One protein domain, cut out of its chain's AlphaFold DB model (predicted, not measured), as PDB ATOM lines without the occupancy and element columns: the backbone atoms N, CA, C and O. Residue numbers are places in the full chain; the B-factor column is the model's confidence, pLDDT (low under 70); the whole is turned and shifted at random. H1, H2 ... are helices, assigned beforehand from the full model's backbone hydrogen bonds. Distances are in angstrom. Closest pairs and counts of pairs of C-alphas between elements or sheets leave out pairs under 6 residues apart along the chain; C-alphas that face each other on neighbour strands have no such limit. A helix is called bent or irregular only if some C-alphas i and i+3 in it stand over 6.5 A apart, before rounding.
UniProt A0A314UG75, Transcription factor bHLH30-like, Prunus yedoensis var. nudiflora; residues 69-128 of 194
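This is residues 69 to 128 of the 194 residues of the protein "Transcription factor bHLH30-like" of Prunus yedoensis var. nudiflora (UniProt A0A314UG75). One long helix, H1, sticks out as a free arm over residues 69 to 92 and makes much of the length; near its last residues the chain folds round through a loop, residues 100 to 107, and a shorter helix, H2, sets off at a slant past the end of H1. The two helices come near each other only there, and the last part of H2 sticks out as well. The printed part has 60 residues with two named helices, H1 then H2, and no named strand; the class is all helix. It is extended, with a radius of gyration of the C-alphas of 17.8 A and spans of 63 by 24 by 15 A.

H1 is residues 69 to 99, from C-alpha 69 at (-20.313, -21.625, 4.701) to C-alpha 99 at (4.025, -35.690, -31.027), 45.5 A. H2 is residues 108 to 124, 24.6 A long, and its last C-alpha, 124, is at (4.661, -55.329, -33.212). Neither helix is bent.

H1 and H2 only just touch, with 3 pairs of C-alphas within 8 A. The closest C-alphas are those of Arg 97 and Leu 111, 7.5 A apart. H1 touches H2 with residues 93 to 97 alone, and H2 touches H1 with residues 108 to 115 alone. Their lines stand at a steep tilt of 52 degrees, and they run the same way. Their centres are 25.5 A apart. Residues 119 to 125, of which 119 to 124 belong to H2, stand free. In H1 and H2 every O i to N i+4 pair is within hydrogen-bond range.

The two C-alphas farthest apart are those of Ala 69 and Arg 128, at 63.3 A. The printed part has no cut. The link from H1 to H2, 8 residues, is short. The mean pLDDT of the printed part is 90.6, and residues 125 to 128 are under 70.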
ATOM      1  N   ALA A  69     -21.644 -22.057   5.125       88.50
ATOM      2  CA  ALA A  69     -20.313 -21.625   4.701       88.50
ATOM      3  C   ALA A  69     -19.355 -22.786   4.357       88.50
ATOM      4  O   ALA A  69     -18.628 -22.724   3.366       88.50
ATOM      5  N   LYS A  70     -19.352 -23.866   5.148       88.38
ATOM      6  CA  LYS A  70     -18.532 -25.060   4.899       88.38
ATOM      7  C   LYS A  70     -19.060 -25.877   3.716       88.38
ATOM      8  O   LYS A  70     -18.253 -26.432   2.976       88.38
ATOM      9  N   ALA A  71     -20.376 -25.915   3.503       89.50
ATOM     10  CA  ALA A  71     -20.976 -26.555   2.332       89.50
ATOM     11  C   ALA A  71     -20.625 -25.789   1.044       89.50
ATOM     12  O   ALA A  71     -20.167 -26.390   0.070       89.50
ATOM     13  N   LEU A  72     -20.727 -24.457   1.067       90.94
ATOM     14  CA  LEU A  72     -20.322 -23.594  -0.045       90.94
ATOM     15  C   LEU A  72     -18.817 -23.691  -0.334       90.94
ATOM     16  O   LEU A  72     -18.411 -23.758  -1.496       90.94
ATOM     17  N   ALA A  73     -17.976 -23.745   0.705       93.06
ATOM     18  CA  ALA A  73     -16.534 -23.934   0.551       93.06
ATOM     19  C   ALA A  73     -16.190 -25.301  -0.063       93.06
ATOM     20  O   ALA A  73     -15.337 -25.379  -0.947       93.06
ATOM     21  N   ALA A  74     -16.880 -26.366   0.355       94.81
ATOM     22  CA  ALA A  74     -16.705 -27.699  -0.214       94.81
ATOM     23  C   ALA A  74     -17.096 -27.745  -1.700       94.81
ATOM     24  O   ALA A  74     -16.348 -28.299  -2.505       94.81
ATOM     25  N   LEU A  75     -18.207 -27.107  -2.088       94.44
ATOM     26  CA  LEU A  75     -18.622 -27.028  -3.490       94.44
ATOM     27  C   LEU A  75     -17.593 -26.275  -4.346       94.44
ATOM     28  O   LEU A  75     -17.226 -26.738  -5.427       94.44
ATOM     29  N   LYS A  76     -17.080 -25.144  -3.845       96.81
ATOM     30  CA  LYS A  76     -16.027 -24.381  -4.530       96.81
ATOM     31  C   LYS A  76     -14.759 -25.211  -4.703       96.81
ATOM     32  O   LYS A  76     -14.248 -25.296  -5.818       96.81
ATOM     33  N   ASN A  77     -14.296 -25.873  -3.643       97.81
ATOM     34  CA  ASN A  77     -13.127 -26.748  -3.696       97.81
ATOM     35  C   ASN A  77     -13.312 -27.883  -4.716       97.81
ATOM     36  O   ASN A  77     -12.440 -28.096  -5.555       97.81
ATOM     37  N   HIS A  78     -14.475 -28.540  -4.722       98.12
ATOM     38  CA  HIS A  78     -14.801 -29.574  -5.703       98.12
ATOM     39  C   HIS A  78     -14.762 -29.034  -7.142       98.12
ATOM     40  O   HIS A  78     -14.144 -29.637  -8.020       98.12
ATOM     41  N   SER A  79     -15.369 -27.866  -7.383       98.38
ATOM     42  CA  SER A  79     -15.372 -27.233  -8.708       98.38
ATOM     43  C   SER A  79     -13.956 -26.912  -9.201       98.38
ATOM     44  O   SER A  79     -13.626 -27.111 -10.369       98.38
ATOM     45  N   GLU A  80     -13.092 -26.465  -8.292       98.25
ATOM     46  CA  GLU A  80     -11.711 -26.108  -8.586       98.25
ATOM     47  C   GLU A  80     -10.843 -27.355  -8.810       98.25
ATOM     48  O   GLU A  80     -10.007 -27.384  -9.714       98.25
ATOM     49  N   ALA A  81     -11.065 -28.416  -8.031       98.31
ATOM     50  CA  ALA A  81     -10.411 -29.703  -8.222       98.31
ATOM     51  C   ALA A  81     -10.741 -30.305  -9.599       98.31
ATOM     52  O   ALA A  81      -9.837 -30.762 -10.303       98.31
ATOM     53  N   GLU A  82     -12.005 -30.246 -10.020       98.50
ATOM     54  CA  GLU A  82     -12.420 -30.718 -11.343       98.50
ATOM     55  C   GLU A  82     -11.848 -29.846 -12.470       98.50
ATOM     56  O   GLU A  82     -11.398 -30.376 -13.487       98.50
ATOM     57  N   ARG A  83     -11.769 -28.520 -12.284       98.56
ATOM     58  CA  ARG A  83     -11.077 -27.637 -13.238       98.56
ATOM     59  C   ARG A  83      -9.622 -28.070 -13.431       98.56
ATOM     60  O   ARG A  83      -9.224 -28.342 -14.563       98.56
ATOM     61  N   ARG A  84      -8.863 -28.237 -12.341       98.62
ATOM     62  CA  ARG A  84      -7.466 -28.711 -12.392       98.62
ATOM     63  C   ARG A  84      -7.344 -30.072 -13.068       98.62
ATOM     64  O   ARG A  84      -6.392 -30.323 -13.803       98.62
ATOM     65  N   ARG A  85      -8.293 -30.982 -12.826       98.75
ATOM     66  CA  ARG A  85      -8.328 -32.288 -13.496       98.75
ATOM     67  C   ARG A  85      -8.467 -32.123 -15.011       98.75
ATOM     68  O   ARG A  85      -7.703 -32.743 -15.748       98.75
ATOM     69  N   ARG A  86      -9.393 -31.278 -15.473       98.56
ATOM     70  CA  ARG A  86      -9.598 -30.995 -16.904       98.56
ATOM     71  C   ARG A  86      -8.384 -30.330 -17.541       98.56
ATOM     72  O   ARG A  86      -8.014 -30.713 -18.644       98.56
ATOM     73  N   GLU A  87      -7.750 -29.389 -16.848       98.56
ATOM     74  CA  GLU A  87      -6.522 -28.727 -17.307       98.56
ATOM     75  C   GLU A  87      -5.391 -29.732 -17.531       98.56
ATOM     76  O   GLU A  87      -4.814 -29.752 -18.614       98.56
ATOM     77  N   ARG A  88      -5.134 -30.635 -16.571       98.62
ATOM     78  CA  ARG A  88      -4.120 -31.692 -16.738       98.62
ATOM     79  C   ARG A  88      -4.424 -32.603 -17.926       98.62
ATOM     80  O   ARG A  88      -3.537 -32.882 -18.726       98.62
ATOM     81  N   ILE A  89      -5.678 -33.037 -18.071       98.12
ATOM     82  CA  ILE A  89      -6.094 -33.885 -19.198       98.12
ATOM     83  C   ILE A  89      -5.891 -33.153 -20.528       98.12
ATOM     84  O   ILE A  89      -5.328 -33.720 -21.461       98.12
ATOM     85  N   ASN A  90      -6.322 -31.895 -20.624       97.69
ATOM     86  CA  ASN A  90      -6.170 -31.114 -21.846       97.69
ATOM     87  C   ASN A  90      -4.696 -30.826 -22.159       97.69
ATOM     88  O   ASN A  90      -4.325 -30.882 -23.327       97.69
ATOM     89  N   ALA A  91      -3.848 -30.601 -21.151       98.06
ATOM     90  CA  ALA A  91      -2.406 -30.471 -21.342       98.06
ATOM     91  C   ALA A  91      -1.810 -31.743 -21.965       98.06
ATOM     92  O   ALA A  91      -1.116 -31.655 -22.974       98.06
ATOM     93  N   HIS A  92      -2.155 -32.925 -21.442       97.44
ATOM     94  CA  HIS A  92      -1.711 -34.197 -22.022       97.44
ATOM     95  C   HIS A  92      -2.215 -34.396 -23.458       97.44
ATOM     96  O   HIS A  92      -1.450 -34.825 -24.317       97.44
ATOM     97  N   LEU A  93      -3.472 -34.042 -23.749       96.62
ATOM     98  CA  LEU A  93      -4.010 -34.105 -25.112       96.62
ATOM     99  C   LEU A  93      -3.266 -33.166 -26.073       96.62
ATOM    100  O   LEU A  93      -3.000 -33.555 -27.209       96.62
ATOM    101  N   SER A  94      -2.897 -31.962 -25.632       95.19
ATOM    102  CA  SER A  94      -2.085 -31.036 -26.428       95.19
ATOM    103  C   SER A  94      -0.685 -31.587 -26.692       95.19
ATOM    104  O   SER A  94      -0.204 -31.496 -27.818       95.19
ATOM    105  N   THR A  95      -0.048 -32.216 -25.696       95.50
ATOM    106  CA  THR A  95       1.239 -32.899 -25.893       95.50
ATOM    107  C   THR A  95       1.124 -34.011 -26.934       95.50
ATOM    108  O   THR A  95       1.957 -34.081 -27.830       95.50
ATOM    109  N   LEU A  96       0.070 -34.836 -26.879       95.31
ATOM    110  CA  LEU A  96      -0.156 -35.883 -27.883       95.31
ATOM    111  C   LEU A  96      -0.303 -35.310 -29.298       95.31
ATOM    112  O   LEU A  96       0.268 -35.865 -30.231       95.31
ATOM    113  N   ARG A  97      -1.001 -34.179 -29.465       94.75
ATOM    114  CA  ARG A  97      -1.113 -33.512 -30.775       94.75
ATOM    115  C   ARG A  97       0.230 -33.030 -31.325       94.75
ATOM    116  O   ARG A  97       0.433 -33.061 -32.530       94.75
ATOM    117  N   GLY A  98       1.142 -32.595 -30.455       92.00
ATOM    118  CA  GLY A  98       2.481 -32.161 -30.863       92.00
ATOM    119  C   GLY A  98       3.414 -33.309 -31.264       92.00
ATOM    120  O   GLY A  98       4.336 -33.093 -32.040       92.00
ATOM    121  N   LEU A  99       3.184 -34.519 -30.747       91.62
ATOM    122  CA  LEU A  99       4.025 -35.690 -31.027       91.62
ATOM    123  C   LEU A  99       3.573 -36.480 -32.261       91.62
ATOM    124  O   LEU A  99       4.378 -37.190 -32.857       91.62
ATOM    125  N   VAL A 100       2.295 -36.382 -32.632       87.19
ATOM    126  CA  VAL A 100       1.713 -37.166 -33.725       87.19
ATOM    127  C   VAL A 100       1.525 -36.290 -34.970       87.19
ATOM    128  O   VAL A 100       0.790 -35.297 -34.903       87.19
ATOM    129  N   PRO A 101       2.116 -36.661 -36.124       85.69
ATOM    130  CA  PRO A 101       1.950 -35.922 -37.372       85.69
ATOM    131  C   PRO A 101       0.480 -35.777 -37.789       85.69
ATOM    132  O   PRO A 101      -0.322 -36.692 -37.614       85.69
ATOM    133  N   CYS A 102       0.143 -34.636 -38.396       78.56
ATOM    134  CA  CYS A 102      -1.160 -34.376 -39.025       78.56
ATOM    135  C   CYS A 102      -2.391 -34.437 -38.090       78.56
ATOM    136  O   CYS A 102      -3.499 -34.693 -38.557       78.56
ATOM    137  N   THR A 103      -2.241 -34.150 -36.789       83.19
ATOM    138  CA  THR A 103      -3.346 -34.251 -35.809       83.19
ATOM    139  C   THR A 103      -3.971 -32.928 -35.355       83.19
ATOM    140  O   THR A 103      -4.896 -32.924 -34.538       83.19
ATOM    141  N   GLU A 104      -3.528 -31.796 -35.905       81.06
ATOM    142  CA  GLU A 104      -3.952 -30.453 -35.476       81.06
ATOM    143  C   GLU A 104      -5.476 -30.243 -35.561       81.06
ATOM    144  O   GLU A 104      -6.082 -29.639 -34.672       81.06
ATOM    145  N   LYS A 105      -6.112 -30.812 -36.594       86.94
ATOM    146  CA  LYS A 105      -7.560 -30.705 -36.850       86.94
ATOM    147  C   LYS A 105      -8.362 -31.936 -36.416       86.94
ATOM    148  O   LYS A 105      -9.569 -31.973 -36.636       86.94
ATOM    149  N   MET A 106      -7.723 -32.940 -35.815       90.62
ATOM    150  CA  MET A 106      -8.397 -34.184 -35.439       90.62
ATOM    151  C   MET A 106      -9.217 -34.019 -34.155       90.62
ATOM    152  O   MET A 106      -8.793 -33.361 -33.194       90.62
ATOM    153  N   ASP A 107     -10.397 -34.641 -34.118       94.81
ATOM    154  CA  ASP A 107     -11.202 -34.741 -32.906       94.81
ATOM    155  C   ASP A 107     -10.510 -35.629 -31.855       94.81
ATOM    156  O   ASP A 107      -9.545 -36.348 -32.126       94.81
ATOM    157  N   LYS A 108     -10.980 -35.555 -30.604       94.81
ATOM    158  CA  LYS A 108     -10.320 -36.232 -29.478       94.81
ATOM    159  C   LYS A 108     -10.322 -37.754 -29.618       94.81
ATOM    160  O   LYS A 108      -9.360 -38.384 -29.189       94.81
ATOM    161  N   ALA A 109     -11.381 -38.343 -30.172       96.38
ATOM    162  CA  ALA A 109     -11.482 -39.792 -30.290       96.38
ATOM    163  C   ALA A 109     -10.560 -40.304 -31.401       96.38
ATOM    164  O   ALA A 109      -9.787 -41.235 -31.164       96.38
ATOM    165  N   ALA A 110     -10.571 -39.642 -32.563       94.62
ATOM    166  CA  ALA A 110      -9.671 -39.980 -33.662       94.62
ATOM    167  C   ALA A 110      -8.195 -39.843 -33.261       94.62
ATOM    168  O   ALA A 110      -7.405 -40.740 -33.544       94.62
ATOM    169  N   LEU A 111      -7.827 -38.777 -32.534       95.19
ATOM    170  CA  LEU A 111      -6.461 -38.599 -32.027       95.19
ATOM    171  C   LEU A 111      -6.004 -39.804 -31.194       95.19
ATOM    172  O   LEU A 111      -4.925 -40.347 -31.424       95.19
ATOM    173  N   LEU A 112      -6.823 -40.237 -30.232       96.06
ATOM    174  CA  LEU A 112      -6.481 -41.367 -29.367       96.06
ATOM    175  C   LEU A 112      -6.377 -42.677 -30.158       96.06
ATOM    176  O   LEU A 112      -5.472 -43.467 -29.896       96.06
ATOM    177  N   ALA A 113      -7.252 -42.894 -31.143       94.75
ATOM    178  CA  ALA A 113      -7.190 -44.067 -32.012       94.75
ATOM    179  C   ALA A 113      -5.872 -44.124 -32.802       94.75
ATOM    180  O   ALA A 113      -5.209 -45.163 -32.820       94.75
ATOM    181  N   THR A 114      -5.447 -43.000 -33.387       92.75
ATOM    182  CA  THR A 114      -4.184 -42.907 -34.134       92.75
ATOM    183  C   THR A 114      -2.970 -43.120 -33.237       92.75
ATOM    184  O   THR A 114      -2.092 -43.899 -33.599       92.75
ATOM    185  N   VAL A 115      -2.939 -42.513 -32.045       95.25
ATOM    186  CA  VAL A 115      -1.863 -42.728 -31.058       95.25
ATOM    187  C   VAL A 115      -1.733 -44.214 -30.715       95.25
ATOM    188  O   VAL A 115      -0.635 -44.765 -30.730       95.25
ATOM    189  N   ILE A 116      -2.855 -44.888 -30.439       94.19
ATOM    190  CA  ILE A 116      -2.855 -46.320 -30.118       94.19
ATOM    191  C   ILE A 116      -2.347 -47.144 -31.307       94.19
ATOM    192  O   ILE A 116      -1.582 -48.086 -31.101       94.19
ATOM    193  N   SER A 117      -2.745 -46.802 -32.535       91.75
ATOM    194  CA  SER A 117      -2.275 -47.484 -33.747       91.75
ATOM    195  C   SER A 117      -0.761 -47.364 -33.914       91.75
ATOM    196  O   SER A 117      -0.097 -48.374 -34.128       91.75
ATOM    197  N   GLN A 118      -0.203 -46.164 -33.733       90.94
ATOM    198  CA  GLN A 118       1.241 -45.933 -33.834       90.94
ATOM    199  C   GLN A 118       2.023 -46.697 -32.766       90.94
ATOM    200  O   GLN A 118       3.015 -47.347 -33.074       90.94
ATOM    201  N   VAL A 119       1.559 -46.690 -31.511       93.00
ATOM    202  CA  VAL A 119       2.205 -47.464 -30.437       93.00
ATOM    203  C   VAL A 119       2.165 -48.967 -30.735       93.00
ATOM    204  O   VAL A 119       3.132 -49.672 -30.453       93.00
ATOM    205  N   LYS A 120       1.071 -49.469 -31.323       91.69
ATOM    206  CA  LYS A 120       0.957 -50.873 -31.738       91.69
ATOM    207  C   LYS A 120       1.900 -51.216 -32.890       91.69
ATOM    208  O   LYS A 120       2.580 -52.229 -32.789       91.69
ATOM    209  N   GLU A 121       1.988 -50.388 -33.931       88.75
ATOM    210  CA  GLU A 121       2.962 -50.585 -35.019       88.75
ATOM    211  C   GLU A 121       4.399 -50.593 -34.493       88.75
ATOM    212  O   GLU A 121       5.160 -51.511 -34.789       88.75
ATOM    213  N   LEU A 122       4.761 -49.622 -33.648       87.12
ATOM    214  CA  LEU A 122       6.096 -49.551 -33.052       87.12
ATOM    215  C   LEU A 122       6.430 -50.794 -32.211       87.12
ATOM    216  O   LEU A 122       7.583 -51.219 -32.182       87.12
ATOM    217  N   LYS A 123       5.432 -51.377 -31.538       86.38
ATOM    218  CA  LYS A 123       5.589 -52.561 -30.684       86.38
ATOM    219  C   LYS A 123       5.642 -53.879 -31.465       86.38
ATOM    220  O   LYS A 123       6.420 -54.750 -31.092       86.38
ATOM    221  N   GLU A 124       4.808 -54.051 -32.489       80.88
ATOM    222  CA  GLU A 124       4.661 -55.329 -33.212       80.88
ATOM    223  C   GLU A 124       5.625 -55.469 -34.399       80.88
ATOM    224  O   GLU A 124       5.824 -56.560 -34.926       80.88
ATOM    225  N   GLY A 125       6.276 -54.384 -34.797       60.78
ATOM    226  CA  GLY A 125       7.338 -54.431 -35.781       60.78
ATOM    227  C   GLY A 125       7.435 -53.098 -36.471       60.78
ATOM    228  O   GLY A 125       6.530 -52.741 -37.210       60.78
ATOM    229  N   CYS A 126       8.547 -52.395 -36.251       52.97
ATOM    230  CA  CYS A 126       8.938 -51.229 -37.033       52.97
ATOM    231  C   CYS A 126       8.763 -51.537 -38.534       52.97
ATOM    232  O   CYS A 126       9.605 -52.233 -39.117       52.97
ATOM    233  N   PRO A 127       7.699 -51.057 -39.204       50.44
ATOM    234  CA  PRO A 127       7.574 -51.240 -40.632       50.44
ATOM    235  C   PRO A 127       8.468 -50.165 -41.235       50.44
ATOM    236  O   PRO A 127       8.045 -49.020 -41.270       50.44
ATOM    237  N   ARG A 128       9.716 -50.527 -41.585       49.81
ATOM    238  CA  ARG A 128      10.698 -49.992 -42.579       49.81
ATOM    239  C   ARG A 128      10.587 -48.554 -43.166       49.81
ATOM    240  O   ARG A 128      11.339 -48.246 -44.084       49.81
TER     241      ARG A 128